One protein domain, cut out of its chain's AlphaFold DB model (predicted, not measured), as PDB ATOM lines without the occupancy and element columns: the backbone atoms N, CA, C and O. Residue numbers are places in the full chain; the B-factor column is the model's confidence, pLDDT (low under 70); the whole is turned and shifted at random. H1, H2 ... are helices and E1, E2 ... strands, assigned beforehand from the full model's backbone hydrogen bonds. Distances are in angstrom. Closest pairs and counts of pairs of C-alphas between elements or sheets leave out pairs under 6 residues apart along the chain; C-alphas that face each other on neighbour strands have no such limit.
ATOM      1  N   PRO A  27     157.659 173.155 107.401       92.25
ATOM      2  CA  PRO A  27     158.605 173.456 106.336       92.25
ATOM      3  C   PRO A  27     159.366 174.759 106.613       92.25
ATOM      4  O   PRO A  27     158.986 175.566 107.466       92.25
ATOM      5  N   LEU A  28     160.406 175.016 105.818       92.75
ATOM      6  CA  LEU A  28     161.002 176.348 105.740       92.75
ATOM      7  C   LEU A  28     159.972 177.354 105.210       92.75
ATOM      8  O   LEU A  28     159.209 177.070 104.284       92.75
ATOM      9  N   LYS A  29     159.995 178.574 105.748       91.75
ATOM     10  CA  LYS A  29     159.097 179.665 105.349       91.75
ATOM     11  C   LYS A  29     159.241 180.030 103.866       91.75
ATOM     12  O   LYS A  29     158.277 180.489 103.262       91.75
ATOM     13  N   ARG A  30     160.426 179.820 103.284       89.88
ATOM     14  CA  ARG A  30     160.709 180.086 101.865       89.88
ATOM     15  C   ARG A  30     160.078 179.084 100.886       89.88
ATOM     16  O   ARG A  30     160.035 179.378  99.698       89.88
ATOM     17  N   GLY A  31     159.541 177.957 101.361       82.56
ATOM     18  CA  GLY A  31     158.765 177.029 100.536       82.56
ATOM     19  C   GLY A  31     158.944 175.558 100.911       82.56
ATOM     20  O   GLY A  31     159.998 175.140 101.392       82.56
ATOM     21  N   GLN A  32     157.910 174.755 100.643       72.56
ATOM     22  CA  GLN A  32     157.996 173.294 100.715       72.56
ATOM     23  C   GLN A  32     158.952 172.778  99.626       72.56
ATOM     24  O   GLN A  32     158.812 173.145  98.463       72.56
ATOM     25  N   GLY A  33     159.937 171.954 100.008       73.69
ATOM     26  CA  GLY A  33     160.962 171.410  99.102       73.69
ATOM     27  C   GLY A  33     162.250 172.236  98.992       73.69
ATOM     28  O   GLY A  33     163.117 171.895  98.199       73.69
ATOM     29  N   SER A  34     162.391 173.314  99.769       84.00
ATOM     30  CA  SER A  34     163.669 174.028  99.874       84.00
ATOM     31  C   SER A  34     164.687 173.231 100.690       84.00
ATOM     32  O   SER A  34     164.360 172.771 101.784       84.00
ATOM     33  N   ASP A  35     165.925 173.149 100.199       87.06
ATOM     34  CA  ASP A  35     167.014 172.469 100.903       87.06
ATOM     35  C   ASP A  35     167.353 173.164 102.224       87.06
ATOM     36  O   ASP A  35     167.294 174.389 102.342       87.06
ATOM     37  N   VAL A  36     167.738 172.384 103.228       89.44
ATOM     38  CA  VAL A  36     168.224 172.908 104.506       89.44
ATOM     39  C   VAL A  36     169.696 173.300 104.357       89.44
ATOM     40  O   VAL A  36     170.520 172.473 103.974       89.44
ATOM     41  N   LEU A  37     170.037 174.562 104.651       91.94
ATOM     42  CA  LEU A  37     171.416 175.056 104.545       91.94
ATOM     43  C   LEU A  37     172.227 174.720 105.793       91.94
ATOM     44  O   LEU A  37     171.854 175.099 106.905       91.94
ATOM     45  N   TYR A  38     173.358 174.056 105.606       90.25
ATOM     46  CA  TYR A  38     174.339 173.771 106.650       90.25
ATOM     47  C   TYR A  38     175.527 174.724 106.514       90.25
ATOM     48  O   TYR A  38     175.839 175.163 105.408       90.25
ATOM     49  N   PHE A  39     176.155 175.060 107.639       92.06
ATOM     50  CA  PHE A  39     177.241 176.035 107.695       92.06
ATOM     51  C   PHE A  39     178.446 175.417 108.392       92.06
ATOM     52  O   PHE A  39     178.287 174.639 109.331       92.06
ATOM     53  N   ASP A  40     179.632 175.813 107.951       88.75
ATOM     54  CA  ASP A  40     180.895 175.494 108.597       88.75
ATOM     55  C   ASP A  40     181.689 176.790 108.774       88.75
ATOM     56  O   ASP A  40     181.891 177.549 107.823       88.75
ATOM     57  N   PHE A  41     182.097 177.061 110.010       90.12
ATOM     58  CA  PHE A  41     182.879 178.242 110.372       90.12
ATOM     59  C   PHE A  41     184.351 177.902 110.651       90.12
ATOM     60  O   PHE A  41     185.137 178.807 110.920       90.12
ATOM     61  N   GLY A  42     184.735 176.622 110.572       87.94
ATOM     62  CA  GLY A  42     186.054 176.126 110.963       87.94
ATOM     63  C   GLY A  42     186.257 176.085 112.482       87.94
ATOM     64  O   GLY A  42     185.463 176.611 113.250       87.94
ATOM     65  N   GLU A  43     187.329 175.445 112.947       88.81
ATOM     66  CA  GLU A  43     187.589 175.253 114.389       88.81
ATOM     67  C   GLU A  43     188.197 176.486 115.081       88.81
ATOM     68  O   GLU A  43     188.147 176.607 116.304       88.81
ATOM     69  N   THR A  44     188.785 177.404 114.310       92.69
ATOM     70  CA  THR A  44     189.531 178.562 114.821       92.69
ATOM     71  C   THR A  44     189.077 179.854 114.162       92.69
ATOM     72  O   THR A  44     188.891 179.896 112.944       92.69
ATOM     73  N   ALA A  45     189.003 180.926 114.947       95.06
ATOM     74  CA  ALA A  45     188.604 182.234 114.453       95.06
ATOM     75  C   ALA A  45     189.605 182.818 113.435       95.06
ATOM     76  O   ALA A  45     190.818 182.766 113.665       95.06
ATOM     77  N   PRO A  46     189.131 183.430 112.332       95.38
ATOM     78  CA  PRO A  46     189.995 184.160 111.415       95.38
ATOM     79  C   PRO A  46     190.589 185.402 112.090       95.38
ATOM     80  O   PRO A  46     189.918 186.109 112.839       95.38
ATOM     81  N   THR A  47     191.845 185.709 111.773       94.38
ATOM     82  CA  THR A  47     192.590 186.825 112.384       94.38
ATOM     83  C   THR A  47     192.822 188.002 111.429       94.38
ATOM     84  O   THR A  47     193.639 188.870 111.729       94.38
ATOM     85  N   SER A  48     192.166 188.028 110.264       94.88
ATOM     86  CA  SER A  48     192.279 189.106 109.269       94.88
ATOM     87  C   SER A  48     190.933 189.433 108.626       94.88
ATOM     88  O   SER A  48     190.062 188.566 108.524       94.88
ATOM     89  N   PHE A  49     190.787 190.673 108.146       95.69
ATOM     90  CA  PHE A  49     189.567 191.169 107.502       95.69
ATOM     91  C   PHE A  49     189.140 190.311 106.296       95.69
ATOM     92  O   PHE A  49     188.013 189.832 106.214       95.69
ATOM     93  N   PHE A  50     190.068 190.011 105.384       94.44
ATOM     94  CA  PHE A  50     189.748 189.215 104.193       94.44
ATOM     95  C   PHE A  50     189.370 187.763 104.496       94.44
ATOM     96  O   PHE A  50     188.703 187.129 103.682       94.44
ATOM     97  N   ALA A  51     189.840 187.210 105.616       95.06
ATOM     98  CA  ALA A  51     189.457 185.869 106.034       95.06
ATOM     99  C   ALA A  51     188.052 185.869 106.647       95.06
ATOM    100  O   ALA A  51     187.266 184.976 106.339       95.06
ATOM    101  N   VAL A  52     187.713 186.884 107.453       94.94
ATOM    102  CA  VAL A  52     186.376 186.997 108.049       94.94
ATOM    103  C   VAL A  52     185.290 187.307 107.017       94.94
ATOM    104  O   VAL A  52     184.223 186.712 107.081       94.94
ATOM    105  N   GLU A  53     185.572 188.132 106.006       93.19
ATOM    106  CA  GLU A  53     184.636 188.431 104.903       93.19
ATOM    107  C   GLU A  53     184.242 187.192 104.079       93.19
ATOM    108  O   GLU A  53     183.245 187.205 103.361       93.19
ATOM    109  N   ARG A  54     185.017 186.104 104.163       91.75
ATOM    110  CA  ARG A  54     184.712 184.832 103.489       91.75
ATOM    111  C   ARG A  54     183.849 183.899 104.329       91.75
ATOM    112  O   ARG A  54     183.434 182.862 103.810       91.75
ATOM    113  N   LEU A  55     183.613 184.217 105.604       91.44
ATOM    114  CA  LEU A  55     182.717 183.423 106.434       91.44
ATOM    115  C   LEU A  55     181.312 183.477 105.843       91.44
ATOM    116  O   LEU A  55     180.797 184.537 105.491       91.44
ATOM    117  N   GLN A  56     180.676 182.314 105.759       91.25
ATOM    118  CA  GLN A  56     179.281 182.256 105.370       91.25
ATOM    119  C   GLN A  56     178.436 182.928 106.459       91.25
ATOM    120  O   GLN A  56     178.555 182.588 107.636       91.25
ATOM    121  N   GLU A  57     177.577 183.868 106.065       93.75
ATOM    122  CA  GLU A  57     176.611 184.517 106.954       93.75
ATOM    123  C   GLU A  57     175.274 183.770 106.919       93.75
ATOM    124  O   GLU A  57     174.573 183.826 105.903       93.75
ATOM    125  N   PRO A  58     174.875 183.091 108.011       94.56
ATOM    126  CA  PRO A  58     173.509 182.619 108.149       94.56
ATOM    127  C   PRO A  58     172.543 183.802 108.133       94.56
ATOM    128  O   PRO A  58     172.735 184.778 108.860       94.56
ATOM    129  N   LYS A  59     171.470 183.696 107.347       93.69
ATOM    130  CA  LYS A  59     170.388 184.682 107.332       93.69
ATOM    131  C   LYS A  59     169.123 184.094 107.929       93.69
ATOM    132  O   LYS A  59     168.850 182.901 107.786       93.69
ATOM    133  N   LEU A  60     168.329 184.939 108.588       93.12
ATOM    134  CA  LEU A  60     167.104 184.483 109.241       93.12
ATOM    135  C   LEU A  60     166.147 183.858 108.220       93.12
ATOM    136  O   LEU A  60     165.599 182.793 108.469       93.12
ATOM    137  N   GLU A  61     165.969 184.479 107.055       92.00
ATOM    138  CA  GLU A  61     165.098 183.986 105.986       92.00
ATOM    139  C   GLU A  61     165.463 182.588 105.465       92.00
ATOM    140  O   GLU A  61     164.569 181.861 105.025       92.00
ATOM    141  N   ASP A  62     166.734 182.192 105.564       91.25
ATOM    142  CA  ASP A  62     167.212 180.881 105.124       91.25
ATOM    143  C   ASP A  62     166.906 179.765 106.130       91.25
ATOM    144  O   ASP A  62     166.814 178.599 105.745       91.25
ATOM    145  N   LEU A  63     166.731 180.121 107.406       93.06
ATOM    146  CA  LEU A  63     166.529 179.185 108.519       93.06
ATOM    147  C   LEU A  63     165.133 179.261 109.138       93.06
ATOM    148  O   LEU A  63     164.769 178.424 109.964       93.06
ATOM    149  N   LYS A  64     164.331 180.247 108.734       94.62
ATOM    150  CA  LYS A  64     163.023 180.507 109.326       94.62
ATOM    151  C   LYS A  64     162.017 179.413 108.990       94.62
ATOM    152  O   LYS A  64     161.757 179.137 107.819       94.62
ATOM    153  N   LEU A  65     161.366 178.870 110.014       93.69
ATOM    154  CA  LEU A  65     160.286 177.893 109.885       93.69
ATOM    155  C   LEU A  65     158.919 178.560 109.639       93.69
ATOM    156  O   LEU A  65     158.615 179.643 110.149       93.69
ATOM    157  N   GLY A  66     158.090 177.912 108.821       91.19
ATOM    158  CA  GLY A  66     156.772 178.382 108.395       91.19
ATOM    159  C   GLY A  66     155.622 177.771 109.195       91.19
ATOM    160  O   GLY A  66     154.822 177.030 108.630       91.19
ATOM    161  N   PHE A  67     155.527 178.071 110.494       89.88
ATOM    162  CA  PHE A  67     154.428 177.582 111.339       89.88
ATOM    163  C   PHE A  67     153.060 178.092 110.856       89.88
ATOM    164  O   PHE A  67     152.886 179.292 110.624       89.88
ATOM    165  N   LEU A  68     152.086 177.183 110.743       81.06
ATOM    166  CA  LEU A  68     150.698 177.505 110.383       81.06
ATOM    167  C   LEU A  68     149.880 178.009 111.586       81.06
ATOM    168  O   LEU A  68     148.990 178.837 111.410       81.06
ATOM    169  N   ASP A  69     150.209 177.549 112.796       77.75
ATOM    170  CA  ASP A  69     149.582 177.935 114.066       77.75
ATOM    171  C   ASP A  69     150.668 178.459 115.029       77.75
ATOM    172  O   ASP A  69     151.721 177.831 115.142       77.75
ATOM    173  N   PRO A  70     150.489 179.619 115.691       75.94
ATOM    174  CA  PRO A  70     151.424 180.122 116.700       75.94
ATOM    175  C   PRO A  70     151.376 179.401 118.063       75.94
ATOM    176  O   PRO A  70     152.077 179.845 118.979       75.94
ATOM    177  N   ALA A  71     150.540 178.373 118.235       84.69
ATOM    178  CA  ALA A  71     150.401 177.639 119.490       84.69
ATOM    179  C   ALA A  71     151.712 176.957 119.949       84.69
ATOM    180  O   ALA A  71     152.475 176.458 119.121       84.69
ATOM    181  N   PRO A  72     151.984 176.892 121.268       91.00
ATOM    182  CA  PRO A  72     153.130 176.149 121.777       91.00
ATOM    183  C   PRO A  72     153.003 174.646 121.500       91.00
ATOM    184  O   PRO A  72     151.940 174.066 121.731       91.00
ATOM    185  N   GLY A  73     154.085 173.991 121.076       91.25
ATOM    186  CA  GLY A  73     154.026 172.572 120.721       91.25
ATOM    187  C   GLY A  73     155.322 171.978 120.178       91.25
ATOM    188  O   GLY A  73     156.294 172.688 119.919       91.25
ATOM    189  N   TYR A  74     155.311 170.652 120.011       92.50
ATOM    190  CA  TYR A  74     156.389 169.876 119.395       92.50
ATOM    191  C   TYR A  74     156.057 169.556 117.936       92.50
ATOM    192  O   TYR A  74     154.953 169.109 117.625       92.50
ATOM    193  N   TYR A  75     157.041 169.734 117.062       93.56
ATOM    194  CA  TYR A  75     156.939 169.566 115.617       93.56
ATOM    195  C   TYR A  75     158.173 168.834 115.076       93.56
ATOM    196  O   TYR A  75     159.183 168.704 115.774       93.56
ATOM    197  N   ASN A  76     158.100 168.387 113.821       92.19
ATOM    198  CA  ASN A  76     159.265 167.914 113.075       92.19
ATOM    199  C   ASN A  76     159.723 168.999 112.097       92.19
ATOM    200  O   ASN A  76     158.917 169.567 111.362       92.19
ATOM    201  N   GLY A  77     161.016 169.294 112.089       92.12
ATOM    202  CA  GLY A  77     161.634 170.226 111.158       92.12
ATOM    203  C   GLY A  77     161.708 169.674 109.729       92.12
ATOM    204  O   GLY A  77     161.410 168.501 109.477       92.12
ATOM    205  N   PRO A  78     162.136 170.504 108.767       92.12
ATOM    206  CA  PRO A  78     162.236 170.124 107.356       92.12
ATOM    207  C   PRO A  78     163.259 169.004 107.094       92.12
ATOM    208  O   PRO A  78     163.106 168.268 106.127       92.12
ATOM    209  N   ASP A  79     164.259 168.843 107.963       92.12
ATOM    210  CA  ASP A  79     165.273 167.780 107.931       92.12
ATOM    211  C   ASP A  79     164.935 166.575 108.831       92.12
ATOM    212  O   ASP A  79     165.770 165.694 109.018       92.12
ATOM    213  N   GLY A  80     163.733 166.534 109.416       90.62
ATOM    214  CA  GLY A  80     163.345 165.524 110.407       90.62
ATOM    215  C   GLY A  80     163.855 165.799 111.827       90.62
ATOM    216  O   GLY A  80     163.602 164.996 112.722       90.62
ATOM    217  N   GLY A  81     164.540 166.925 112.051       93.31
ATOM    218  CA  GLY A  81     164.971 167.374 113.373       93.31
ATOM    219  C   GLY A  81     163.809 167.745 114.302       93.31
ATOM    220  O   GLY A  81     162.689 167.999 113.862       93.31
ATOM    221  N   GLU A  82     164.064 167.809 115.605       95.31
ATOM    222  CA  GLU A  82     163.034 168.135 116.595       95.31
ATOM    223  C   GLU A  82     162.838 169.645 116.706       95.31
ATOM    224  O   GLU A  82     163.800 170.396 116.865       95.31
ATOM    225  N   VAL A  83     161.588 170.100 116.671       95.94
ATOM    226  CA  VAL A  83     161.243 171.514 116.824       95.94
ATOM    227  C   VAL A  83     160.327 171.687 118.025       95.94
ATOM    228  O   VAL A  83     159.329 170.979 118.155       95.94
ATOM    229  N   TYR A  84     160.630 172.659 118.877       95.50
ATOM    230  CA  TYR A  84     159.732 173.102 119.933       95.50
ATOM    231  C   TYR A  84     159.430 174.588 119.782       95.50
ATOM    232  O   TYR A  84     160.339 175.419 119.778       95.50
ATOM    233  N   GLN A  85     158.150 174.922 119.665       94.81
ATOM    234  CA  GLN A  85     157.670 176.294 119.586       94.81
ATOM    235  C   GLN A  85     157.116 176.731 120.940       94.81
ATOM    236  O   GLN A  85     156.252 176.064 121.503       94.81
ATOM    237  N   TRP A  86     157.577 177.878 121.441       94.31
ATOM    238  CA  TRP A  86     156.999 178.537 122.617       94.31
ATOM    239  C   TRP A  86     155.944 179.572 122.223       94.31
ATOM    240  O   TRP A  86     154.965 179.751 122.939       94.31
ATOM    241  N   ALA A  87     156.169 180.298 121.125       91.94
ATOM    242  CA  ALA A  87     155.256 181.319 120.615       91.94
ATOM    243  C   ALA A  87     155.547 181.635 119.137       91.94
ATOM    244  O   ALA A  87     156.471 181.103 118.516       91.94
ATOM    245  N   LYS A  88     154.780 182.559 118.548       89.56
ATOM    246  CA  LYS A  88     155.072 183.099 117.213       89.56
ATOM    247  C   LYS A  88     156.494 183.677 117.160       89.56
ATOM    248  O   LYS A  88     156.821 184.556 117.952       89.56
ATOM    249  N   ASN A  89     157.300 183.222 116.194       89.12
ATOM    250  CA  ASN A  89     158.719 183.588 116.045       89.12
ATOM    251  C   ASN A  89     159.567 183.308 117.305       89.12
ATOM    252  O   ASN A  89     160.558 183.989 117.535       89.12
ATOM    253  N   HIS A  90     159.167 182.353 118.147       95.25
ATOM    254  CA  HIS A  90     159.951 181.932 119.303       95.25
ATOM    255  C   HIS A  90     159.949 180.408 119.394       95.25
ATOM    256  O   HIS A  90     158.971 179.807 119.846       95.25
ATOM    257  N   TYR A  91     161.021 179.788 118.910       96.19
ATOM    258  CA  TYR A  91     161.150 178.335 118.809       96.19
ATOM    259  C   TYR A  91     162.614 177.908 118.752       96.19
ATOM    260  O   TYR A  91     163.505 178.702 118.449       96.19
ATOM    261  N   GLN A  92     162.836 176.630 119.031       97.69
ATOM    262  CA  GLN A  92     164.111 175.952 118.885       97.69
ATOM    263  C   GLN A  92     163.938 174.780 117.924       97.69
ATOM    264  O   GLN A  92     162.934 174.075 117.976       97.69
ATOM    265  N   TRP A  93     164.921 174.576 117.059       97.19
ATOM    266  CA  TRP A  93     165.003 173.485 116.103       97.19
ATOM    267  C   TRP A  93     166.353 172.790 116.271       97.19
ATOM    268  O   TRP A  93     167.399 173.346 115.940       97.19
ATOM    269  N   LYS A  94     166.320 171.574 116.813       97.00
ATOM    270  CA  LYS A  94     167.456 170.658 116.859       97.00
ATOM    271  C   LYS A  94     167.513 169.904 115.535       97.00
ATOM    272  O   LYS A  94     166.671 169.052 115.265       97.00
ATOM    273  N   ARG A  95     168.489 170.259 114.714       94.81
ATOM    274  CA  ARG A  95     168.647 169.837 113.323       94.81
ATOM    275  C   ARG A  95     169.238 168.432 113.219       94.81
ATOM    276  O   ARG A  95     169.798 167.910 114.185       94.81
ATOM    277  N   ALA A  96     169.122 167.818 112.046       92.81
ATOM    278  CA  ALA A  96     169.584 166.451 111.794       92.81
ATOM    279  C   ALA A  96     171.114 166.293 111.909       92.81
ATOM    280  O   ALA A  96     171.597 165.226 112.276       92.81
ATOM    281  N   ASP A  97     171.874 167.362 111.652       91.50
ATOM    282  CA  ASP A  97     173.330 167.423 111.851       91.50
ATOM    283  C   ASP A  97     173.741 167.630 113.323       91.50
ATOM    284  O   ASP A  97     174.926 167.710 113.642       91.50
ATOM    285  N   GLY A  98     172.766 167.729 114.232       93.38
ATOM    286  CA  GLY A  98     172.975 167.979 115.653       93.38
ATOM    287  C   GLY A  98     173.115 169.455 116.028       93.38
ATOM    288  O   GLY A  98     173.210 169.746 117.221       93.38
ATOM    289  N   SER A  99     173.102 170.384 115.066       95.62
ATOM    290  CA  SER A  99     173.102 171.818 115.365       95.62
ATOM    291  C   SER A  99     171.758 172.271 115.950       95.62
ATOM    292  O   SER A  99     170.709 171.666 115.721       95.62
ATOM    293  N   ILE A 100     171.776 173.335 116.752       97.19
ATOM    294  CA  ILE A 100     170.591 173.872 117.424       97.19
ATOM    295  C   ILE A 100     170.357 175.293 116.936       97.19
ATOM    296  O   ILE A 100     171.112 176.206 117.254       97.19
ATOM    297  N   PHE A 101     169.277 175.488 116.189       97.50
ATOM    298  CA  PHE A 101     168.788 176.806 115.810       97.50
ATOM    299  C   PHE A 101     167.757 177.295 116.831       97.50
ATOM    300  O   PHE A 101     166.862 176.547 117.212       97.50
ATOM    301  N   THR A 102     167.851 178.544 117.274       97.69
ATOM    302  CA  THR A 102     166.860 179.191 118.147       97.69
ATOM    303  C   THR A 102     166.509 180.562 117.582       97.69
ATOM    304  O   THR A 102     167.404 181.365 117.348       97.69
ATOM    305  N   GLU A 103     165.222 180.846 117.384       96.81
ATOM    306  CA  GLU A 103     164.701 182.178 117.035       96.81
ATOM    307  C   GLU A 103     163.958 182.749 118.248       96.81
ATOM    308  O   GLU A 103     163.192 182.031 118.890       96.81
ATOM    309  N   TRP A 104     164.158 184.032 118.550       95.00
ATOM    310  CA  TRP A 104     163.412 184.776 119.566       95.00
ATOM    311  C   TRP A 104     162.450 185.775 118.929       95.00
ATOM    312  O   TRP A 104     162.673 186.287 117.832       95.00
ATOM    313  N   ALA A 105     161.404 186.136 119.678       90.62
ATOM    314  CA  ALA A 105     160.315 186.983 119.189       90.62
ATOM    315  C   ALA A 105     160.764 188.365 118.678       90.62
ATOM    316  O   ALA A 105     160.096 188.950 117.826       90.62
ATOM    317  N   ASN A 106     161.891 188.883 119.176       90.12
ATOM    318  CA  ASN A 106     162.472 190.152 118.736       90.12
ATOM    319  C   ASN A 106     163.242 190.049 117.404       90.12
ATOM    320  O   ASN A 106     163.790 191.050 116.959       90.12
ATOM    321  N   GLY A 107     163.301 188.867 116.780       90.94
ATOM    322  CA  GLY A 107     164.045 188.608 115.547       90.94
ATOM    323  C   GLY A 107     165.515 188.239 115.758       90.94
ATOM    324  O   GLY A 107     166.224 188.026 114.778       90.94
ATOM    325  N   THR A 108     165.979 188.146 117.010       95.81
ATOM    326  CA  THR A 108     167.286 187.547 117.313       95.81
ATOM    327  C   THR A 108     167.235 186.074 116.949       95.81
ATOM    328  O   THR A 108     166.238 185.408 117.231       95.81
ATOM    329  N   PHE A 109     168.306 185.541 116.378       96.94
ATOM    330  CA  PHE A 109     168.455 184.099 116.252       96.94
ATOM    331  C   PHE A 109     169.874 183.651 116.563       96.94
ATOM    332  O   PHE A 109     170.827 184.429 116.480       96.94
ATOM    333  N   LYS A 110     169.993 182.381 116.934       97.56
ATOM    334  CA  LYS A 110     171.243 181.722 117.277       97.56
ATOM    335  C   LYS A 110     171.307 180.352 116.617       97.56
ATOM    336  O   LYS A 110     170.289 179.674 116.521       97.56
ATOM    337  N   LEU A 111     172.492 179.956 116.179       97.06
ATOM    338  CA  LEU A 111     172.805 178.634 115.655       97.06
ATOM    339  C   LEU A 111     174.021 178.093 116.407       97.06
ATOM    340  O   LEU A 111     175.104 178.653 116.280       97.06
ATOM    341  N   ASP A 112     173.844 177.039 117.195       96.00
ATOM    342  CA  ASP A 112     174.903 176.383 117.969       96.00
ATOM    343  C   ASP A 112     175.288 175.044 117.332       96.00
ATOM    344  O   ASP A 112     174.415 174.259 116.964       96.00
ATOM    345  N   PHE A 113     176.586 174.756 117.234       94.44
ATOM    346  CA  PHE A 113     177.109 173.517 116.655       94.44
ATOM    347  C   PHE A 113     177.659 172.578 117.737       94.44
ATOM    348  O   PHE A 113     178.212 173.051 118.733       94.44
ATOM    349  N   PRO A 114     177.607 171.245 117.535       90.06
ATOM    350  CA  PRO A 114     178.100 170.269 118.514       90.06
ATOM    351  C   PRO A 114     179.568 170.453 118.915       90.06
ATOM    352  O   PRO A 114     179.936 170.187 120.056       90.06
ATOM    353  N   ILE A 115     180.402 170.925 117.986       86.94
ATOM    354  CA  ILE A 115     181.835 171.158 118.210       86.94
ATOM    355  C   ILE A 115     182.130 172.410 119.050       86.94
ATOM    356  O   ILE A 115     183.288 172.662 119.360       86.94
ATOM    357  N   GLY A 116     181.109 173.187 119.436       85.50
ATOM    358  CA  GLY A 116     181.245 174.388 120.268       85.50
ATOM    359  C   GLY A 116     181.327 175.707 119.494       85.50
ATOM    360  O   GLY A 116     181.377 176.767 120.114       85.50
ATOM    361  N   ASN A 117     181.302 175.661 118.158       93.12
ATOM    362  CA  ASN A 117     181.094 176.847 117.326       93.12
ATOM    363  C   ASN A 117     179.650 177.347 117.436       93.12
ATOM    364  O   ASN A 117     178.727 176.573 117.694       93.12
ATOM    365  N   GLY A 118     179.424 178.623 117.134       95.25
ATOM    366  CA  GLY A 118     178.074 179.155 117.020       95.25
ATOM    367  C   GLY A 118     177.990 180.482 116.286       95.25
ATOM    368  O   GLY A 118     178.990 181.156 116.057       95.25
ATOM    369  N   PHE A 119     176.772 180.874 115.945       97.38
ATOM    370  CA  PHE A 119     176.454 182.148 115.322       97.38
ATOM    371  C   PHE A 119     175.254 182.783 116.010       97.38
ATOM    372  O   PHE A 119     174.268 182.102 116.275       97.38
ATOM    373  N   THR A 120     175.313 184.085 116.253       97.44
ATOM    374  CA  THR A 120     174.195 184.871 116.772       97.44
ATOM    375  C   THR A 120     173.987 186.083 115.879       97.44
ATOM    376  O   THR A 120     174.936 186.808 115.602       97.44
ATOM    377  N   SER A 121     172.744 186.346 115.489       97.12
ATOM    378  CA  SER A 121     172.337 187.590 114.838       97.12
ATOM    379  C   SER A 121     171.340 188.305 115.732       97.12
ATOM    380  O   SER A 121     170.265 187.768 116.006       97.12
ATOM    381  N   ALA A 122     171.678 189.517 116.158       95.25
ATOM    382  CA  ALA A 122     170.813 190.374 116.956       95.25
ATOM    383  C   ALA A 122     170.401 191.609 116.132       95.25
ATOM    384  O   ALA A 122     171.275 192.364 115.693       95.25
ATOM    385  N   PRO A 123     169.097 191.841 115.898       90.94
ATOM    386  CA  PRO A 123     168.641 193.038 115.206       90.94
ATOM    387  C   PRO A 123     168.974 194.295 116.015       90.94
ATOM    388  O   PRO A 123     168.908 194.299 117.244       90.94
ATOM    389  N   ALA A 124     169.326 195.372 115.314       87.00
ATOM    390  CA  ALA A 124     169.614 196.657 115.934       87.00
ATOM    391  C   ALA A 124     168.322 197.417 116.283       87.00
ATOM    392  O   ALA A 124     167.303 197.294 115.606       87.00
ATOM    393  N   SER A 125     168.378 198.234 117.335       80.94
ATOM    394  CA  SER A 125     167.246 199.039 117.817       80.94
ATOM    395  C   SER A 125     167.144 200.431 117.174       80.94
ATOM    396  O   SER A 125     166.152 201.125 117.391       80.94
ATOM    397  N   CYS A 126     168.138 200.855 116.382       80.12
ATOM    398  CA  CYS A 126     168.173 202.167 115.730       80.12
ATOM    399  C   CYS A 126     167.673 202.144 114.276       80.12
ATOM    400  O   CYS A 126     167.837 201.165 113.548       80.12
ATOM    401  N   ASN A 127     167.054 203.248 113.841       78.19
ATOM    402  CA  ASN A 127     166.521 203.381 112.485       78.19
ATOM    403  C   ASN A 127     167.655 203.352 111.444       78.19
ATOM    404  O   ASN A 127     168.597 204.134 111.536       78.19
ATOM    405  N   GLY A 128     167.550 202.463 110.453       81.50
ATOM    406  CA  GLY A 128     168.569 202.279 109.414       81.50
ATOM    407  C   GLY A 128     169.823 201.516 109.860       81.50
ATOM    408  O   GLY A 128     170.762 201.401 109.076       81.50
ATOM    409  N   CYS A 129     169.854 200.994 111.088       89.38
ATOM    410  CA  CYS A 129     170.942 200.144 111.557       89.38
ATOM    411  C   CYS A 129     170.761 198.702 111.086       89.38
ATOM    412  O   CYS A 129     169.649 198.172 111.094       89.38
ATOM    413  N   LEU A 130     171.862 198.062 110.699       93.00
ATOM    414  CA  LEU A 130     171.862 196.648 110.347       93.00
ATOM    415  C   LEU A 130     172.169 195.762 111.573       93.00
ATOM    416  O   LEU A 130     172.681 196.266 112.576       93.00
ATOM    417  N   PRO A 131     171.819 194.459 111.536       93.19
ATOM    418  CA  PRO A 131     172.018 193.549 112.663       93.19
ATOM    419  C   PRO A 131     173.485 193.415 113.087       93.19
ATOM    420  O   PRO A 131     174.392 193.473 112.261       93.19
ATOM    421  N   THR A 132     173.710 193.165 114.377       95.69
ATOM    422  CA  THR A 132     175.016 192.720 114.882       95.69
ATOM    423  C   THR A 132     175.118 191.211 114.731       95.69
ATOM    424  O   THR A 132     174.233 190.488 115.199       95.69
ATOM    425  N   LEU A 133     176.197 190.742 114.110       96.69
ATOM    426  CA  LEU A 133     176.450 189.320 113.896       96.69
ATOM    427  C   LEU A 133     177.663 188.883 114.715       96.69
ATOM    428  O   LEU A 133     178.668 189.589 114.765       96.69
ATOM    429  N   VAL A 134     177.570 187.729 115.367       97.38
ATOM    430  CA  VAL A 134     178.619 187.214 116.249       97.38
ATOM    431  C   VAL A 134     178.882 185.752 115.935       97.38
ATOM    432  O   VAL A 134     178.023 184.909 116.183       97.38
ATOM    433  N   TRP A 135     180.088 185.443 115.466       97.50
ATOM    434  CA  TRP A 135     180.599 184.075 115.403       97.50
ATOM    435  C   TRP A 135     181.327 183.763 116.706       97.50
ATOM    436  O   TRP A 135     182.169 184.541 117.147       97.50
ATOM    437  N   ASN A 136     180.999 182.634 117.324       95.75
ATOM    438  CA  ASN A 136     181.617 182.142 118.550       95.75
ATOM    439  C   ASN A 136     182.397 180.868 118.232       95.75
ATOM    440  O   ASN A 136     181.902 180.023 117.486       95.75
ATOM    441  N   TYR A 137     183.576 180.735 118.833       95.75
ATOM    442  CA  TYR A 137     184.470 179.594 118.662       95.75
ATOM    443  C   TYR A 137     184.710 178.871 120.007       95.75
ATOM    444  O   TYR A 137     184.559 179.486 121.070       95.75
ATOM    445  N   PRO A 138     185.100 177.579 119.992       92.56
ATOM    446  CA  PRO A 138     185.262 176.737 121.178       92.56
ATOM    447  C   PRO A 138     186.248 177.279 122.208       92.56
ATOM    448  O   PRO A 138     186.091 177.051 123.405       92.56
ATOM    449  N   ASP A 139     187.260 178.018 121.756       92.31
ATOM    450  CA  ASP A 139     188.281 178.633 122.603       92.31
ATOM    451  C   ASP A 139     187.834 179.970 123.231       92.31
ATOM    452  O   ASP A 139     188.662 180.730 123.739       92.31
ATOM    453  N   LEU A 140     186.522 180.240 123.196       90.69
ATOM    454  CA  LEU A 140     185.853 181.456 123.659       90.69
ATOM    455  C   LEU A 140     186.202 182.715 122.857       90.69
ATOM    456  O   LEU A 140     185.850 183.825 123.273       90.69
ATOM    457  N   THR A 141     186.852 182.561 121.703       95.44
ATOM    458  CA  THR A 141     187.037 183.656 120.755       95.44
ATOM    459  C   THR A 141     185.712 184.007 120.092       95.44
ATOM    460  O   THR A 141     184.882 183.145 119.788       95.44
ATOM    461  N   LYS A 142     185.515 185.300 119.847       95.75
ATOM    462  CA  LYS A 142     184.376 185.847 119.127       95.75
ATOM    463  C   LYS A 142     184.854 186.728 117.992       95.75
ATOM    464  O   LYS A 142     185.790 187.506 118.157       95.75
ATOM    465  N   ILE A 143     184.160 186.633 116.871       97.88
ATOM    466  CA  ILE A 143     184.223 187.622 115.805       97.88
ATOM    467  C   ILE A 143     182.892 188.351 115.804       97.88
ATOM    468  O   ILE A 143     181.851 187.727 115.609       97.88
ATOM    469  N   THR A 144     182.928 189.659 116.014       97.00
ATOM    470  CA  THR A 144     181.738 190.505 116.015       97.00
ATOM    471  C   THR A 144     181.758 191.387 114.777       97.00
ATOM    472  O   THR A 144     182.668 192.195 114.618       97.00
ATOM    473  N   LYS A 145     180.753 191.250 113.912       96.88
ATOM    474  CA  LYS A 145     180.471 192.178 112.815       96.88
ATOM    475  C   LYS A 145     179.433 193.183 113.299       96.88
ATOM    476  O   LYS A 145     178.282 192.823 113.565       96.88
ATOM    477  N   TYR A 146     179.857 194.431 113.457       94.12
ATOM    478  CA  TYR A 146     179.083 195.487 114.097       94.12
ATOM    479  C   TYR A 146     178.844 196.656 113.144       94.12
ATOM    480  O   TYR A 146     179.772 197.142 112.503       94.12
ATOM    481  N   TRP A 147     177.588 197.085 113.022       94.38
ATOM    482  CA  TRP A 147     177.209 198.168 112.119       94.38
ATOM    483  C   TRP A 147     177.484 199.535 112.744       94.38
ATOM    484  O   TRP A 147     176.900 199.888 113.770       94.38
ATOM    485  N   ILE A 148     178.312 200.334 112.078       91.62
ATOM    486  CA  ILE A 148     178.656 201.692 112.488       91.62
ATOM    487  C   ILE A 148     177.736 202.671 111.759       91.62
ATOM    488  O   ILE A 148     177.863 202.915 110.557       91.62
ATOM    489  N   SER A 149     176.774 203.234 112.489       89.50
ATOM    490  CA  SER A 149     175.649 203.983 111.915       89.50
ATOM    491  C   SER A 149     176.054 205.276 111.199       89.50
ATOM    492  O   SER A 149     175.515 205.567 110.130       89.50
ATOM    493  N   ASN A 150     177.013 206.033 111.740       90.81
ATOM    494  CA  ASN A 150     177.517 207.274 111.145       90.81
ATOM    495  C   ASN A 150     178.313 207.022 109.856       90.81
ATOM    496  O   ASN A 150     178.149 207.770 108.893       90.81
TER     497      ASN A 150
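This is residues 27 to 150 of the 583 residues of a protein of Leptospira harrisiae (UniProt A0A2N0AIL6). The domain has little regular structure beyond one twisted wall of eight strands; over one face, residues 27 to 72 run from near E1 toward E8 and back, with two tiny helices, H1 and H2. The printed part has 124 residues, with two named helices, then eight strands; it is mostly strand, though named elements hold only 48 residues. The sheet, E1 to E8 in order, is an antiparallel meander, each strand the neighbour of the one before. The whole is compact, with a radius of gyration of the C-alphas of 15.2 A and spans of 43 by 35 by 25 A.

H1, residues 49 to 52, is only just not on the sheet, with 4 pairs of C-alphas within 10 A. H2, residues 60 to 63, only grazes the sheet; the C-alphas of Leu 60 and Phe 109 are 7.2 A apart. Both are too short for an O i to N i+4 pair. E1, residues 73 to 76, and E2, residues 82 to 87, form a hairpin, N 75 and O 83 being 2.8 A apart.

E3 is residues 90 to 94, E4 100 to 103, E5 109 to 112, E6 118 to 122, E7 132 to 136. C-alpha 49 is at (189.567, 191.169, 107.502). E8, residues 142 to 148, spans 18.1 A to C-alpha 148 at (178.656, 201.692, 112.488).

The printed part has no cut, no link between named elements is long, and no printed residue is under 70 in pLDDT.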